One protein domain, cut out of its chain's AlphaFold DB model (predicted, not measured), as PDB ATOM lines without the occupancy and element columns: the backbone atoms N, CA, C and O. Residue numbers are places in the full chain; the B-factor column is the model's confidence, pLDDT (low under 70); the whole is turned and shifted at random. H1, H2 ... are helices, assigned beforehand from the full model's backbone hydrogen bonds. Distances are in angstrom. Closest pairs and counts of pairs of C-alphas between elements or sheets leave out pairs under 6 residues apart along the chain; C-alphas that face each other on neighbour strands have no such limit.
ATOM      1  N   SER A 674     -22.813  -3.734  24.753       68.19
ATOM      2  CA  SER A 674     -23.349  -3.905  26.116       68.19
ATOM      3  C   SER A 674     -22.601  -4.964  26.949       68.19
ATOM      4  O   SER A 674     -22.745  -5.019  28.170       68.19
ATOM      5  N   LYS A 675     -21.741  -5.782  26.323       73.00
ATOM      6  CA  LYS A 675     -20.764  -6.649  27.000       73.00
ATOM      7  C   LYS A 675     -19.677  -5.857  27.722       73.00
ATOM      8  O   LYS A 675     -19.311  -6.231  28.834       73.00
ATOM      9  N   GLU A 676     -19.172  -4.785  27.118       71.88
ATOM     10  CA  GLU A 676     -18.163  -3.916  27.732       71.88
ATOM     11  C   GLU A 676     -18.768  -3.156  28.915       71.88
ATOM     12  O   GLU A 676     -18.176  -3.148  29.992       71.88
ATOM     13  N   ILE A 677     -20.000  -2.658  28.763       75.56
ATOM     14  CA  ILE A 677     -20.767  -2.033  29.851       75.56
ATOM     15  C   ILE A 677     -21.012  -3.032  30.984       75.56
ATOM     16  O   ILE A 677     -20.629  -2.762  32.114       75.56
ATOM     17  N   ARG A 678     -21.539  -4.232  30.702       75.62
ATOM     18  CA  ARG A 678     -21.781  -5.271  31.724       75.62
ATOM     19  C   ARG A 678     -20.496  -5.703  32.447       75.62
ATOM     20  O   ARG A 678     -20.538  -6.047  33.627       75.62
ATOM     21  N   ASN A 679     -19.350  -5.684  31.766       77.88
ATOM     22  CA  ASN A 679     -18.047  -5.914  32.396       77.88
ATOM     23  C   ASN A 679     -17.619  -4.733  33.285       77.88
ATOM     24  O   ASN A 679     -17.019  -4.963  34.334       77.88
ATOM     25  N   TRP A 680     -17.947  -3.492  32.909       80.06
ATOM     26  CA  TRP A 680     -17.744  -2.316  33.756       80.06
ATOM     27  C   TRP A 680     -18.667  -2.327  34.983       80.06
ATOM     28  O   TRP A 680     -18.175  -2.098  36.085       80.06
ATOM     29  N   THR A 681     -19.944  -2.707  34.848       76.88
ATOM     30  CA  THR A 681     -20.876  -2.899  35.976       76.88
ATOM     31  C   THR A 681     -20.337  -3.926  36.973       76.88
ATOM     32  O   THR A 681     -20.188  -3.611  38.147       76.88
ATOM     33  N   ARG A 682     -19.914  -5.106  36.498       82.56
ATOM     34  CA  ARG A 682     -19.277  -6.145  37.336       82.56
ATOM     35  C   ARG A 682     -17.988  -5.683  38.011       82.56
ATOM     36  O   ARG A 682     -17.660  -6.123  39.110       82.56
ATOM     37  N   TRP A 683     -17.235  -4.805  37.355       86.75
ATOM     38  CA  TRP A 683     -16.065  -4.181  37.960       86.75
ATOM     39  C   TRP A 683     -16.469  -3.170  39.042       86.75
ATOM     40  O   TRP A 683     -15.878  -3.195  40.114       86.75
ATOM     41  N   LEU A 684     -17.500  -2.346  38.828       82.44
ATOM     42  CA  LEU A 684     -18.042  -1.433  39.845       82.44
ATOM     43  C   LEU A 684     -18.621  -2.189  41.054       82.44
ATOM     44  O   LEU A 684     -18.393  -1.768  42.185       82.44
ATOM     45  N   GLU A 685     -19.295  -3.321  40.840       83.00
ATOM     46  CA  GLU A 685     -19.739  -4.248  41.895       83.00
ATOM     47  C   GLU A 685     -18.542  -4.738  42.729       83.00
ATOM     48  O   GLU A 685     -18.509  -4.539  43.942       83.00
ATOM     49  N   TYR A 686     -17.503  -5.266  42.074       87.56
ATOM     50  CA  TYR A 686     -16.264  -5.702  42.729       87.56
ATOM     51  C   TYR A 686     -15.544  -4.570  43.489       87.56
ATOM     52  O   TYR A 686     -15.102  -4.768  44.621       87.56
ATOM     53  N   ILE A 687     -15.439  -3.370  42.904       85.50
ATOM     54  CA  ILE A 687     -14.858  -2.198  43.577       85.50
ATOM     55  C   ILE A 687     -15.716  -1.786  44.783       85.50
ATOM     56  O   ILE A 687     -15.156  -1.444  45.823       85.50
ATOM     57  N   SER A 688     -17.047  -1.864  44.688       85.81
ATOM     58  CA  SER A 688     -17.978  -1.593  45.792       85.81
ATOM     59  C   SER A 688     -17.809  -2.592  46.939       85.81
ATOM     60  O   SER A 688     -17.734  -2.184  48.098       85.81
ATOM     61  N   ASP A 689     -17.671  -3.885  46.646       87.38
ATOM     62  CA  ASP A 689     -17.419  -4.912  47.664       87.38
ATOM     63  C   ASP A 689     -16.056  -4.735  48.343       87.38
ATOM     64  O   ASP A 689     -15.980  -4.681  49.571       87.38
ATOM     65  N   VAL A 690     -14.987  -4.507  47.578       88.00
ATOM     66  CA  VAL A 690     -13.665  -4.227  48.165       88.00
ATOM     67  C   VAL A 690     -13.653  -2.884  48.918       88.00
ATOM     68  O   VAL A 690     -12.950  -2.735  49.918       88.00
ATOM     69  N   ALA A 691     -14.472  -1.902  48.525       85.62
ATOM     70  CA  ALA A 691     -14.668  -0.674  49.296       85.62
ATOM     71  C   ALA A 691     -15.422  -0.914  50.619       85.62
ATOM     72  O   ALA A 691     -15.144  -0.213  51.598       85.62
ATOM     73  N   LYS A 692     -16.317  -1.911  50.707       88.12
ATOM     74  CA  LYS A 692     -16.913  -2.354  51.984       88.12
ATOM     75  C   LYS A 692     -15.839  -2.973  52.880       88.12
ATOM     76  O   LYS A 692     -15.732  -2.562  54.034       88.12
ATOM     77  N   ASP A 693     -14.983  -3.848  52.347       88.12
ATOM     78  CA  ASP A 693     -13.851  -4.432  53.088       88.12
ATOM     79  C   ASP A 693     -12.885  -3.361  53.624       88.12
ATOM     80  O   ASP A 693     -12.477  -3.405  54.790       88.12
ATOM     81  N   TRP A 694     -12.553  -2.349  52.815       89.19
ATOM     82  CA  TRP A 694     -11.724  -1.228  53.266       89.19
ATOM     83  C   TRP A 694     -12.423  -0.361  54.321       89.19
ATOM     84  O   TRP A 694     -11.772   0.049  55.281       89.19
ATOM     85  N   ASN A 695     -13.736  -0.131  54.215       89.31
ATOM     86  CA  ASN A 695     -14.513   0.559  55.251       89.31
ATOM     87  C   ASN A 695     -14.561  -0.231  56.570       89.31
ATOM     88  O   ASN A 695     -14.427   0.361  57.641       89.31
ATOM     89  N   ILE A 696     -14.707  -1.558  56.509       91.38
ATOM     90  CA  ILE A 696     -14.634  -2.444  57.681       91.38
ATOM     91  C   ILE A 696     -13.240  -2.351  58.310       91.38
ATOM     92  O   ILE A 696     -13.127  -2.124  59.514       91.38
ATOM     93  N   TRP A 697     -12.171  -2.431  57.510       92.00
ATOM     94  CA  TRP A 697     -10.805  -2.276  58.015       92.00
ATOM     95  C   TRP A 697     -10.565  -0.912  58.675       92.00
ATOM     96  O   TRP A 697      -9.990  -0.870  59.762       92.00
ATOM     97  N   LEU A 698     -11.019   0.186  58.062       89.94
ATOM     98  CA  LEU A 698     -10.892   1.533  58.627       89.94
ATOM     99  C   LEU A 698     -11.635   1.659  59.963       89.94
ATOM    100  O   LEU A 698     -11.078   2.219  60.908       89.94
ATOM    101  N   ARG A 699     -12.835   1.075  60.092       90.81
ATOM    102  CA  ARG A 699     -13.554   1.002  61.378       90.81
ATOM    103  C   ARG A 699     -12.753   0.233  62.423       90.81
ATOM    104  O   ARG A 699     -12.489   0.793  63.478       90.81
ATOM    105  N   THR A 700     -12.237  -0.954  62.101       89.31
ATOM    106  CA  THR A 700     -11.381  -1.731  63.019       89.31
ATOM    107  C   THR A 700     -10.071  -1.018  63.384       89.31
ATOM    108  O   THR A 700      -9.524  -1.242  64.464       89.31
ATOM    109  N   VAL A 701      -9.542  -0.142  62.524       89.31
ATOM    110  CA  VAL A 701      -8.392   0.722  62.852       89.31
ATOM    111  C   VAL A 701      -8.784   1.818  63.845       89.31
ATOM    112  O   VAL A 701      -8.043   2.047  64.798       89.31
ATOM    113  N   ILE A 702      -9.938   2.465  63.654       88.56
ATOM    114  CA  ILE A 702     -10.462   3.510  64.549       88.56
ATOM    115  C   ILE A 702     -10.848   2.917  65.912       88.56
ATOM    116  O   ILE A 702     -10.447   3.447  66.942       88.56
ATOM    117  N   GLU A 703     -11.555   1.787  65.923       87.62
ATOM    118  CA  GLU A 703     -11.908   1.025  67.128       87.62
ATOM    119  C   GLU A 703     -10.646   0.681  67.926       87.62
ATOM    120  O   GLU A 703     -10.550   1.037  69.100       87.62
ATOM    121  N   LYS A 704      -9.616   0.123  67.273       84.56
ATOM    122  CA  LYS A 704      -8.337  -0.167  67.937       84.56
ATOM    123  C   LYS A 704      -7.587   1.070  68.409       84.56
ATOM    124  O   LYS A 704      -6.907   0.985  69.423       84.56
ATOM    125  N   LEU A 705      -7.679   2.206  67.718       84.56
ATOM    126  CA  LEU A 705      -7.092   3.462  68.200       84.56
ATOM    127  C   LEU A 705      -7.760   3.935  69.499       84.56
ATOM    128  O   LEU A 705      -7.054   4.349  70.413       84.56
ATOM    129  N   LEU A 706      -9.085   3.802  69.610       84.69
ATOM    130  CA  LEU A 706      -9.848   4.159  70.811       84.69
ATOM    131  C   LEU A 706      -9.617   3.166  71.968       84.69
ATOM    132  O   LEU A 706      -9.430   3.588  73.108       84.69
ATOM    133  N   GLU A 707      -9.551   1.859  71.685       83.56
ATOM    134  CA  GLU A 707      -9.118   0.838  72.656       83.56
ATOM    135  C   GLU A 707      -7.721   1.179  73.204       83.56
ATOM    136  O   GLU A 707      -7.523   1.276  74.418       83.56
ATOM    137  N   MET A 708      -6.767   1.450  72.307       76.31
ATOM    138  CA  MET A 708      -5.384   1.809  72.634       76.31
ATOM    139  C   MET A 708      -5.246   3.139  73.391       76.31
ATOM    140  O   MET A 708      -4.331   3.267  74.201       76.31
ATOM    141  N   GLU A 709      -6.134   4.112  73.180       76.88
ATOM    142  CA  GLU A 709      -6.178   5.348  73.978       76.88
ATOM    143  C   GLU A 709      -6.654   5.087  75.423       76.88
ATOM    144  O   GLU A 709      -6.252   5.792  76.352       76.88
ATOM    145  N   SER A 710      -7.465   4.044  75.635       72.44
ATOM    146  CA  SER A 710      -8.009   3.676  76.950       72.44
ATOM    147  C   SER A 710      -7.129   2.716  77.772       72.44
ATOM    148  O   SER A 710      -7.198   2.727  79.006       72.44
ATOM    149  N   GLU A 711      -6.287   1.903  77.125       74.62
ATOM    150  CA  GLU A 711      -5.521   0.820  77.764       74.62
ATOM    151  C   GLU A 711      -3.997   1.056  77.858       74.62
ATOM    152  O   GLU A 711      -3.409   1.939  77.239       74.62
ATOM    153  N   LYS A 712      -3.308   0.231  78.663       72.50
ATOM    154  CA  LYS A 712      -1.844   0.281  78.839       72.50
ATOM    155  C   LYS A 712      -1.117  -0.679  77.897       72.50
ATOM    156  O   LYS A 712      -0.516  -1.656  78.344       72.50
ATOM    157  N   ILE A 713      -1.160  -0.350  76.612       79.75
ATOM    158  CA  ILE A 713      -0.463  -1.039  75.514       79.75
ATOM    159  C   ILE A 713       1.027  -1.259  75.828       79.75
ATOM    160  O   ILE A 713       1.708  -0.354  76.328       79.75
ATOM    161  N   THR A 714       1.586  -2.411  75.454       84.81
ATOM    162  CA  THR A 714       3.043  -2.588  75.427       84.81
ATOM    163  C   THR A 714       3.660  -2.029  74.141       84.81
ATOM    164  O   THR A 714       3.039  -1.925  73.083       84.81
ATOM    165  N   ARG A 715       4.963  -1.719  74.202       80.75
ATOM    166  CA  ARG A 715       5.736  -1.241  73.043       80.75
ATOM    167  C   ARG A 715       5.806  -2.259  71.891       80.75
ATOM    168  O   ARG A 715       6.027  -1.844  70.756       80.75
ATOM    169  N   GLY A 716       5.654  -3.555  72.174       85.12
ATOM    170  CA  GLY A 716       5.642  -4.611  71.156       85.12
ATOM    171  C   GLY A 716       4.343  -4.601  70.355       85.12
ATOM    172  O   GLY A 716       4.377  -4.428  69.140       85.12
ATOM    173  N   GLU A 717       3.209  -4.670  71.054       82.94
ATOM    174  CA  GLU A 717       1.866  -4.630  70.457       82.94
ATOM    175  C   GLU A 717       1.664  -3.374  69.603       82.94
ATOM    176  O   GLU A 717       1.199  -3.480  68.470       82.94
ATOM    177  N   TRP A 718       2.113  -2.206  70.085       82.81
ATOM    178  CA  TRP A 718       2.098  -0.974  69.291       82.81
ATOM    179  C   TRP A 718       2.899  -1.113  67.988       82.81
ATOM    180  O   TRP A 718       2.405  -0.772  66.919       82.81
ATOM    181  N   GLN A 719       4.125  -1.648  68.045       84.62
ATOM    182  CA  GLN A 719       4.961  -1.812  66.851       84.62
ATOM    183  C   GLN A 719       4.381  -2.805  65.841       84.62
ATOM    184  O   GLN A 719       4.525  -2.583  64.638       84.62
ATOM    185  N   ASP A 720       3.758  -3.892  66.290       86.25
ATOM    186  CA  ASP A 720       3.156  -4.882  65.394       86.25
ATOM    187  C   ASP A 720       1.804  -4.410  64.835       86.25
ATOM    188  O   ASP A 720       1.520  -4.638  63.655       86.25
ATOM    189  N   TRP A 721       1.036  -3.634  65.608       86.62
ATOM    190  CA  TRP A 721      -0.127  -2.900  65.108       86.62
ATOM    191  C   TRP A 721       0.271  -1.874  64.038       86.62
ATOM    192  O   TRP A 721      -0.299  -1.907  62.948       86.62
ATOM    193  N   THR A 722       1.294  -1.037  64.271       86.50
ATOM    194  CA  THR A 722       1.757  -0.053  63.271       86.50
ATOM    195  C   THR A 722       2.214  -0.737  61.980       86.50
ATOM    196  O   THR A 722       1.786  -0.331  60.906       86.50
ATOM    197  N   LYS A 723       2.984  -1.836  62.046       88.69
ATOM    198  CA  LYS A 723       3.369  -2.613  60.845       88.69
ATOM    199  C   LYS A 723       2.149  -3.153  60.086       88.69
ATOM    200  O   LYS A 723       2.146  -3.164  58.854       88.69
ATOM    201  N   SER A 724       1.124  -3.625  60.801       88.19
ATOM    202  CA  SER A 724      -0.118  -4.131  60.200       88.19
ATOM    203  C   SER A 724      -0.952  -3.011  59.565       88.19
ATOM    204  O   SER A 724      -1.522  -3.204  58.491       88.19
ATOM    205  N   PHE A 725      -0.972  -1.826  60.182       90.19
ATOM    206  CA  PHE A 725      -1.569  -0.623  59.610       90.19
ATOM    207  C   PHE A 725      -0.816  -0.169  58.350       90.19
ATOM    208  O   PHE A 725      -1.430  -0.096  57.290       90.19
ATOM    209  N   ASP A 726       0.502   0.042  58.425       87.88
ATOM    210  CA  ASP A 726       1.336   0.524  57.312       87.88
ATOM    211  C   ASP A 726       1.224  -0.382  56.075       87.88
ATOM    212  O   ASP A 726       1.047   0.089  54.950       87.88
ATOM    213  N   THR A 727       1.293  -1.703  56.274       90.81
ATOM    214  CA  THR A 727       1.177  -2.677  55.176       90.81
ATOM    215  C   THR A 727      -0.206  -2.659  54.525       90.81
ATOM    216  O   THR A 727      -0.292  -2.704  53.296       90.81
ATOM    217  N   LYS A 728      -1.286  -2.523  55.304       88.62
ATOM    218  CA  LYS A 728      -2.647  -2.393  54.761       88.62
ATOM    219  C   LYS A 728      -2.908  -1.028  54.118       88.62
ATOM    220  O   LYS A 728      -3.529  -0.988  53.062       88.62
ATOM    221  N   ALA A 729      -2.364   0.059  54.660       88.94
ATOM    222  CA  ALA A 729      -2.448   1.397  54.073       88.94
ATOM    223  C   ALA A 729      -1.724   1.484  52.715       88.94
ATOM    224  O   ALA A 729      -2.222   2.114  51.780       88.94
ATOM    225  N   LEU A 730      -0.581   0.803  52.563       88.81
ATOM    226  CA  LEU A 730       0.109   0.669  51.274       88.81
ATOM    227  C   LEU A 730      -0.697  -0.158  50.260       88.81
ATOM    228  O   LEU A 730      -0.747   0.208  49.085       88.81
ATOM    229  N   LEU A 731      -1.352  -1.239  50.701       89.12
ATOM    230  CA  LEU A 731      -2.248  -2.034  49.851       89.12
ATOM    231  C   LEU A 731      -3.478  -1.228  49.411       89.12
ATOM    232  O   LEU A 731      -3.773  -1.206  48.218       89.12
ATOM    233  N   TRP A 732      -4.126  -0.503  50.331       88.31
ATOM    234  CA  TRP A 732      -5.231   0.415  50.027       88.31
ATOM    235  C   TRP A 732      -4.809   1.470  49.003       88.31
ATOM    236  O   TRP A 732      -5.463   1.628  47.975       88.31
ATOM    237  N   ARG A 733      -3.660   2.129  49.211       86.31
ATOM    238  CA  ARG A 733      -3.153   3.153  48.286       86.31
ATOM    239  C   ARG A 733      -2.849   2.591  46.894       86.31
ATOM    240  O   ARG A 733      -3.143   3.258  45.904       86.31
ATOM    241  N   ARG A 734      -2.278   1.381  46.794       85.62
ATOM    242  CA  ARG A 734      -2.045   0.713  45.498       85.62
ATOM    243  C   ARG A 734      -3.368   0.380  44.807       85.62
ATOM    244  O   ARG A 734      -3.508   0.662  43.622       85.62
ATOM    245  N   PHE A 735      -4.327  -0.173  45.549       85.62
ATOM    246  CA  PHE A 735      -5.652  -0.524  45.042       85.62
ATOM    247  C   PHE A 735      -6.428   0.708  44.556       85.62
ATOM    248  O   PHE A 735      -6.955   0.690  43.447       85.62
ATOM    249  N   HIS A 736      -6.434   1.798  45.327       84.12
ATOM    250  CA  HIS A 736      -7.044   3.071  44.940       84.12
ATOM    251  C   HIS A 736      -6.427   3.619  43.641       84.12
ATOM    252  O   HIS A 736      -7.157   3.868  42.688       84.12
ATOM    253  N   LEU A 737      -5.094   3.713  43.540       79.88
ATOM    254  CA  LEU A 737      -4.428   4.190  42.315       79.88
ATOM    255  C   LEU A 737      -4.733   3.307  41.093       79.88
ATOM    256  O   LEU A 737      -5.025   3.821  40.015       79.88
ATOM    257  N   GLN A 738      -4.716   1.981  41.255       80.56
ATOM    258  CA  GLN A 738      -5.089   1.047  40.190       80.56
ATOM    259  C   GLN A 738      -6.563   1.207  39.779       80.56
ATOM    260  O   GLN A 738      -6.882   1.140  38.593       80.56
ATOM    261  N   THR A 739      -7.450   1.460  40.746       82.31
ATOM    262  CA  THR A 739      -8.880   1.703  40.513       82.31
ATOM    263  C   THR A 739      -9.098   3.003  39.744       82.31
ATOM    264  O   THR A 739      -9.812   2.981  38.748       82.31
ATOM    265  N   MET A 740      -8.423   4.095  40.120       78.38
ATOM    266  CA  MET A 740      -8.484   5.378  39.403       78.38
ATOM    267  C   MET A 740      -8.024   5.245  37.947       78.38
ATOM    268  O   MET A 740      -8.729   5.677  37.040       78.38
ATOM    269  N   HIS A 741      -6.888   4.586  37.693       75.75
ATOM    270  CA  HIS A 741      -6.404   4.377  36.324       75.75
ATOM    271  C   HIS A 741      -7.303   3.446  35.495       75.75
ATOM    272  O   HIS A 741      -7.399   3.610  34.279       75.75
ATOM    273  N   GLN A 742      -7.967   2.465  36.116       79.12
ATOM    274  CA  GLN A 742      -8.922   1.614  35.406       79.12
ATOM    275  C   GLN A 742     -10.285   2.305  35.210       79.12
ATOM    276  O   GLN A 742     -10.944   2.024  34.211       79.12
ATOM    277  N   ALA A 743     -10.674   3.242  36.083       78.69
ATOM    278  CA  ALA A 743     -11.825   4.124  35.891       78.69
ATOM    279  C   ALA A 743     -11.603   5.069  34.701       78.69
ATOM    280  O   ALA A 743     -12.369   5.000  33.747       78.69
ATOM    281  N   ASP A 744     -10.518   5.851  34.704       72.56
ATOM    282  CA  ASP A 744     -10.083   6.717  33.589       72.56
ATOM    283  C   ASP A 744     -10.068   5.964  32.249       72.56
ATOM    284  O   ASP A 744     -10.638   6.404  31.245       72.56
ATOM    285  N   ARG A 745      -9.495   4.756  32.251       76.81
ATOM    286  CA  ARG A 745      -9.511   3.860  31.097       76.81
ATOM    287  C   ARG A 745     -10.924   3.446  30.684       76.81
ATOM    288  O   ARG A 745     -11.213   3.475  29.495       76.81
ATOM    289  N   ASN A 746     -11.800   3.049  31.606       77.94
ATOM    290  CA  ASN A 746     -13.184   2.682  31.270       77.94
ATOM    291  C   ASN A 746     -13.946   3.884  30.690       77.94
ATOM    292  O   ASN A 746     -14.560   3.760  29.636       77.94
ATOM    293  N   VAL A 747     -13.822   5.054  31.319       74.94
ATOM    294  CA  VAL A 747     -14.398   6.334  30.884       74.94
ATOM    295  C   VAL A 747     -13.932   6.686  29.465       74.94
ATOM    296  O   VAL A 747     -14.758   6.793  28.557       74.94
ATOM    297  N   THR A 748     -12.619   6.728  29.223       73.31
ATOM    298  CA  THR A 748     -12.019   6.943  27.891       73.31
ATOM    299  C   THR A 748     -12.477   5.904  26.855       73.31
ATOM    300  O   THR A 748     -12.621   6.213  25.671       73.31
ATOM    301  N   MET A 749     -12.709   4.653  27.258       73.75
ATOM    302  CA  MET A 749     -13.136   3.588  26.343       73.75
ATOM    303  C   MET A 749     -14.646   3.596  26.053       73.75
ATOM    304  O   MET A 749     -15.053   2.861  25.152       73.75
ATOM    305  N   LEU A 750     -15.455   4.411  26.743       72.25
ATOM    306  CA  LEU A 750     -16.924   4.394  26.658       72.25
ATOM    307  C   LEU A 750     -17.566   5.763  26.334       72.25
ATOM    308  O   LEU A 750     -18.607   5.782  25.678       72.25
ATOM    309  N   ILE A 751     -16.971   6.898  26.736       68.94
ATOM    310  CA  ILE A 751     -17.552   8.239  26.514       68.94
ATOM    311  C   ILE A 751     -17.775   8.547  25.025       68.94
ATOM    312  O   ILE A 751     -16.920   8.292  24.174       68.94
ATOM    313  N   GLY A 752     -18.927   9.171  24.745       62.03
ATOM    314  CA  GLY A 752     -19.286   9.766  23.453       62.03
ATOM    315  C   GLY A 752     -19.829   8.795  22.403       62.03
ATOM    316  O   GLY A 752     -20.104   9.207  21.281       62.03
ATOM    317  N   ARG A 753     -19.986   7.512  22.743       68.88
ATOM    318  CA  ARG A 753     -20.330   6.443  21.795       68.88
ATOM    319  C   ARG A 753     -21.760   5.950  21.986       68.88
ATOM    320  O   ARG A 753     -22.268   5.915  23.104       68.88
ATOM    321  N   ARG A 754     -22.397   5.503  20.898       65.38
ATOM    322  CA  ARG A 754     -23.688   4.799  20.976       65.38
ATOM    323  C   ARG A 754     -23.501   3.386  21.523       65.38
ATOM    324  O   ARG A 754     -22.582   2.676  21.114       65.38
ATOM    325  N   VAL A 755     -24.401   2.995  22.418       68.31
ATOM    326  CA  VAL A 755     -24.486   1.649  22.993       68.31
ATOM    327  C   VAL A 755     -25.268   0.734  22.055       68.31
ATOM    328  O   VAL A 755     -26.295   1.133  21.510       68.31
ATOM    329  N   VAL A 756     -24.805  -0.505  21.890       68.75
ATOM    330  CA  VAL A 756     -25.478  -1.558  21.121       68.75
ATOM    331  C   VAL A 756     -25.642  -2.796  22.004       68.75
ATOM    332  O   VAL A 756     -24.688  -3.260  22.639       68.75
ATOM    333  N   LYS A 757     -26.861  -3.344  22.064       65.88
ATOM    334  CA  LYS A 757     -27.138  -4.602  22.772       65.88
ATOM    335  C   LYS A 757     -26.425  -5.757  22.060       65.88
ATOM    336  O   LYS A 757     -26.480  -5.880  20.844       65.88
ATOM    337  N   THR A 758     -25.758  -6.630  22.813       56.88
ATOM    338  CA  THR A 758     -25.190  -7.871  22.263       56.88
ATOM    339  C   THR A 758     -26.279  -8.752  21.649       56.88
ATOM    340  O   THR A 758     -27.150  -9.209  22.386       56.88
ATOM    341  N   GLY A 759     -26.188  -9.026  20.347       52.41
ATOM    342  CA  GLY A 759     -27.078  -9.929  19.607       52.41
ATOM    343  C   GLY A 759     -28.149  -9.208  18.784       52.41
ATOM    344  O   GLY A 759     -28.288  -9.485  17.598       52.41
ATOM    345  N   THR A 760     -28.849  -8.236  19.366       42.56
ATOM    346  CA  THR A 760     -29.970  -7.548  18.704       42.56
ATOM    347  C   THR A 760     -29.488  -6.553  17.640       42.56
ATOM    348  O   THR A 760     -28.623  -5.714  17.915       42.56
ATOM    349  N   LYS A 761     -30.054  -6.606  16.420       48.59
ATOM    350  CA  LYS A 761     -29.979  -5.464  15.489       48.59
ATOM    351  C   LYS A 761     -30.862  -4.327  16.041       48.59
ATOM    352  O   LYS A 761     -31.659  -4.537  16.951       48.59
ATOM    353  N   GLY A 762     -30.617  -3.095  15.605       60.44
ATOM    354  CA  GLY A 762     -31.206  -1.914  16.238       60.44
ATOM    355  C   GLY A 762     -32.399  -1.352  15.477       60.44
ATOM    356  O   GLY A 762     -32.263  -1.056  14.292       60.44
ATOM    357  N   MET A 763     -33.487  -1.062  16.194       40.06
ATOM    358  CA  MET A 763     -34.438  -0.031  15.785       40.06
ATOM    359  C   MET A 763     -35.024   0.729  16.991       40.06
ATOM    360  O   MET A 763     -35.208   0.163  18.066       40.06
ATOM    361  N   ILE A 764     -35.313   2.017  16.759       44.53
ATOM    362  CA  ILE A 764     -36.068   2.972  17.606       44.53
ATOM    363  C   ILE A 764     -35.486   3.259  19.031       44.53
ATOM    364  O   ILE A 764     -34.420   2.745  19.375       44.53
ATOM    365  N   PRO A 765     -35.942   4.313  19.750       47.53
ATOM    366  CA  PRO A 765     -35.233   5.597  19.734       47.53
ATOM    367  C   PRO A 765     -34.562   5.980  21.067       47.53
ATOM    368  O   PRO A 765     -34.888   5.432  22.113       47.53
ATOM    369  N   ASP A 766     -33.651   6.965  20.992       42.12
ATOM    370  CA  ASP A 766     -33.042   7.790  22.066       42.12
ATOM    371  C   ASP A 766     -33.093   7.255  23.515       42.12
ATOM    372  O   ASP A 766     -33.373   7.980  24.470       42.12
ATOM    373  N   THR A 767     -32.721   5.989  23.711       42.78
ATOM    374  CA  THR A 767     -32.370   5.440  25.026       42.78
ATOM    375  C   THR A 767     -30.959   5.891  25.392       42.78
ATOM    376  O   THR A 767     -30.035   5.099  25.581       42.78
ATOM    377  N   SER A 768     -30.776   7.210  25.470       43.78
ATOM    378  CA  SER A 768     -29.566   7.789  26.026       43.78
ATOM    379  C   SER A 768     -29.543   7.541  27.537       43.78
ATOM    380  O   SER A 768     -30.094   8.309  28.324       43.78
ATOM    381  N   GLU A 769     -28.856   6.467  27.951       41.50
ATOM    382  CA  GLU A 769     -28.418   6.227  29.337       41.50
ATOM    383  C   GLU A 769     -27.385   7.295  29.753       41.50
ATOM    384  O   GLU A 769     -26.192   7.055  29.960       41.50
ATOM    385  N   ARG A 770     -27.858   8.540  29.843       48.44
ATOM    386  CA  ARG A 770     -27.119   9.692  30.342       48.44
ATOM    387  C   ARG A 770     -26.907   9.514  31.838       48.44
ATOM    388  O   ARG A 770     -27.741   9.981  32.601       48.44
ATOM    389  N   LEU A 771     -25.802   8.877  32.238       46.59
ATOM    390  CA  LEU A 771     -25.084   9.141  33.503       46.59
ATOM    391  C   LEU A 771     -23.730   8.395  33.608       46.59
ATOM    392  O   LEU A 771     -23.372   7.855  34.649       46.59
ATOM    393  N   ILE A 772     -22.910   8.431  32.548       47.31
ATOM    394  CA  ILE A 772     -21.484   8.034  32.642       47.31
ATOM    395  C   ILE A 772     -20.668   9.066  33.458       47.31
ATOM    396  O   ILE A 772     -19.699   8.714  34.127       47.31
ATOM    397  N   ASN A 773     -21.108  10.329  33.484       41.25
ATOM    398  CA  ASN A 773     -20.378  11.470  34.052       41.25
ATOM    399  C   ASN A 773     -20.542  11.655  35.581       41.25
ATOM    400  O   ASN A 773     -20.250  12.733  36.086       41.25
ATOM    401  N   ALA A 774     -21.038  10.655  36.321       41.38
ATOM    402  CA  ALA A 774     -21.298  10.756  37.768       41.38
ATOM    403  C   ALA A 774     -20.613   9.654  38.595       41.38
ATOM    404  O   ALA A 774     -21.158   9.163  39.581       41.38
ATOM    405  N   THR A 775     -19.400   9.265  38.195       44.38
ATOM    406  CA  THR A 775     -18.517   8.399  38.997       44.38
ATOM    407  C   THR A 775     -17.239   9.129  39.413       44.38
ATOM    408  O   THR A 775     -16.130   8.621  39.262       44.38
ATOM    409  N   ASP A 776     -17.410  10.326  39.988       39.50
ATOM    410  CA  ASP A 776     -16.360  11.014  40.745       39.50
ATOM    411  C   ASP A 776     -15.901  10.128  41.913       39.50
ATOM    412  O   ASP A 776     -16.493  10.109  42.992       39.50
ATOM    413  N   LEU A 777     -14.800   9.401  41.716       41.53
ATOM    414  CA  LEU A 777     -14.112   8.622  42.754       41.53
ATOM    415  C   LEU A 777     -13.287   9.524  43.699       41.53
ATOM    416  O   LEU A 777     -12.213   9.148  44.173       41.53
ATOM    417  N   HIS A 778     -13.792  10.729  43.974       34.22
ATOM    418  CA  HIS A 778     -13.212  11.692  44.901       34.22
ATOM    419  C   HIS A 778     -13.659  11.398  46.341       34.22
ATOM    420  O   HIS A 778     -14.697  11.874  46.802       34.22
ATOM    421  N   VAL A 779     -12.826  10.622  47.046       32.12
ATOM    422  CA  VAL A 779     -12.875  10.355  48.498       32.12
ATOM    423  C   VAL A 779     -11.474  10.521  49.081       32.12
ATOM    424  O   VAL A 779     -10.541   9.915  48.506       32.12
TER     425      VAL A 779
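What this domain is: This is residues 674 to 779 of the 779 residues of the protein "probable serine/threonine-protein kinase kinX isoform X2" of Bombus terrestris (UniProt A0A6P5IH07). A long helical hairpin makes the rod: H1 and H2 lie side by side, run opposite ways and are joined by a tight turn at one end. Beyond the other end, residues 751 to 779 make a loop without a named element, of which residues 760 to 765 stick out, and then fold back part of the way along the helices. The printed part has 106 residues, with two named helices, H1 then H2, and no named strand; the class is all helix. The whole is extended, with a radius of gyration of the C-alphas of 20.9 A and spans of 71 by 23 by 20 A.

How they stand to each other: H1, residues 674 to 710, is the longest helix by residues. H2, residues 715 to 750, touches H1, and their closest C-alphas, those of Trp 680 and Asn 746, are 7.2 A apart. Their lines stand at a shallow tilt of 21 degrees, and they run opposite ways, 10.9 A from centre to centre. The two form a helical hairpin with a tight link of 4 residues. In H1 and H2 every O i to N i+4 pair is within hydrogen-bond range.

Where its parts are: H1 has 37 residues and measures 53.6 A from C-alpha 674 at (-23.349, -3.905, 26.116) to C-alpha 710 at (-8.009, 3.676, 76.950). H2 has 36 residues and measures 51.9 A from first to last C-alpha, ending with C-alpha 750 at (-16.924, 4.394, 26.658).

The domain as a whole: The two C-alphas farthest apart are those of Lys 712 and Met 763, at 71.0 A. Residues 709 to 716 and residues 760 to 765 stand free. The printed part has no cut and ends at Val 779, the chain's last residue. The mean pLDDT of the printed part is 73.9, and the model's confidence is under 70 at residue 674 and residues 751 to 779.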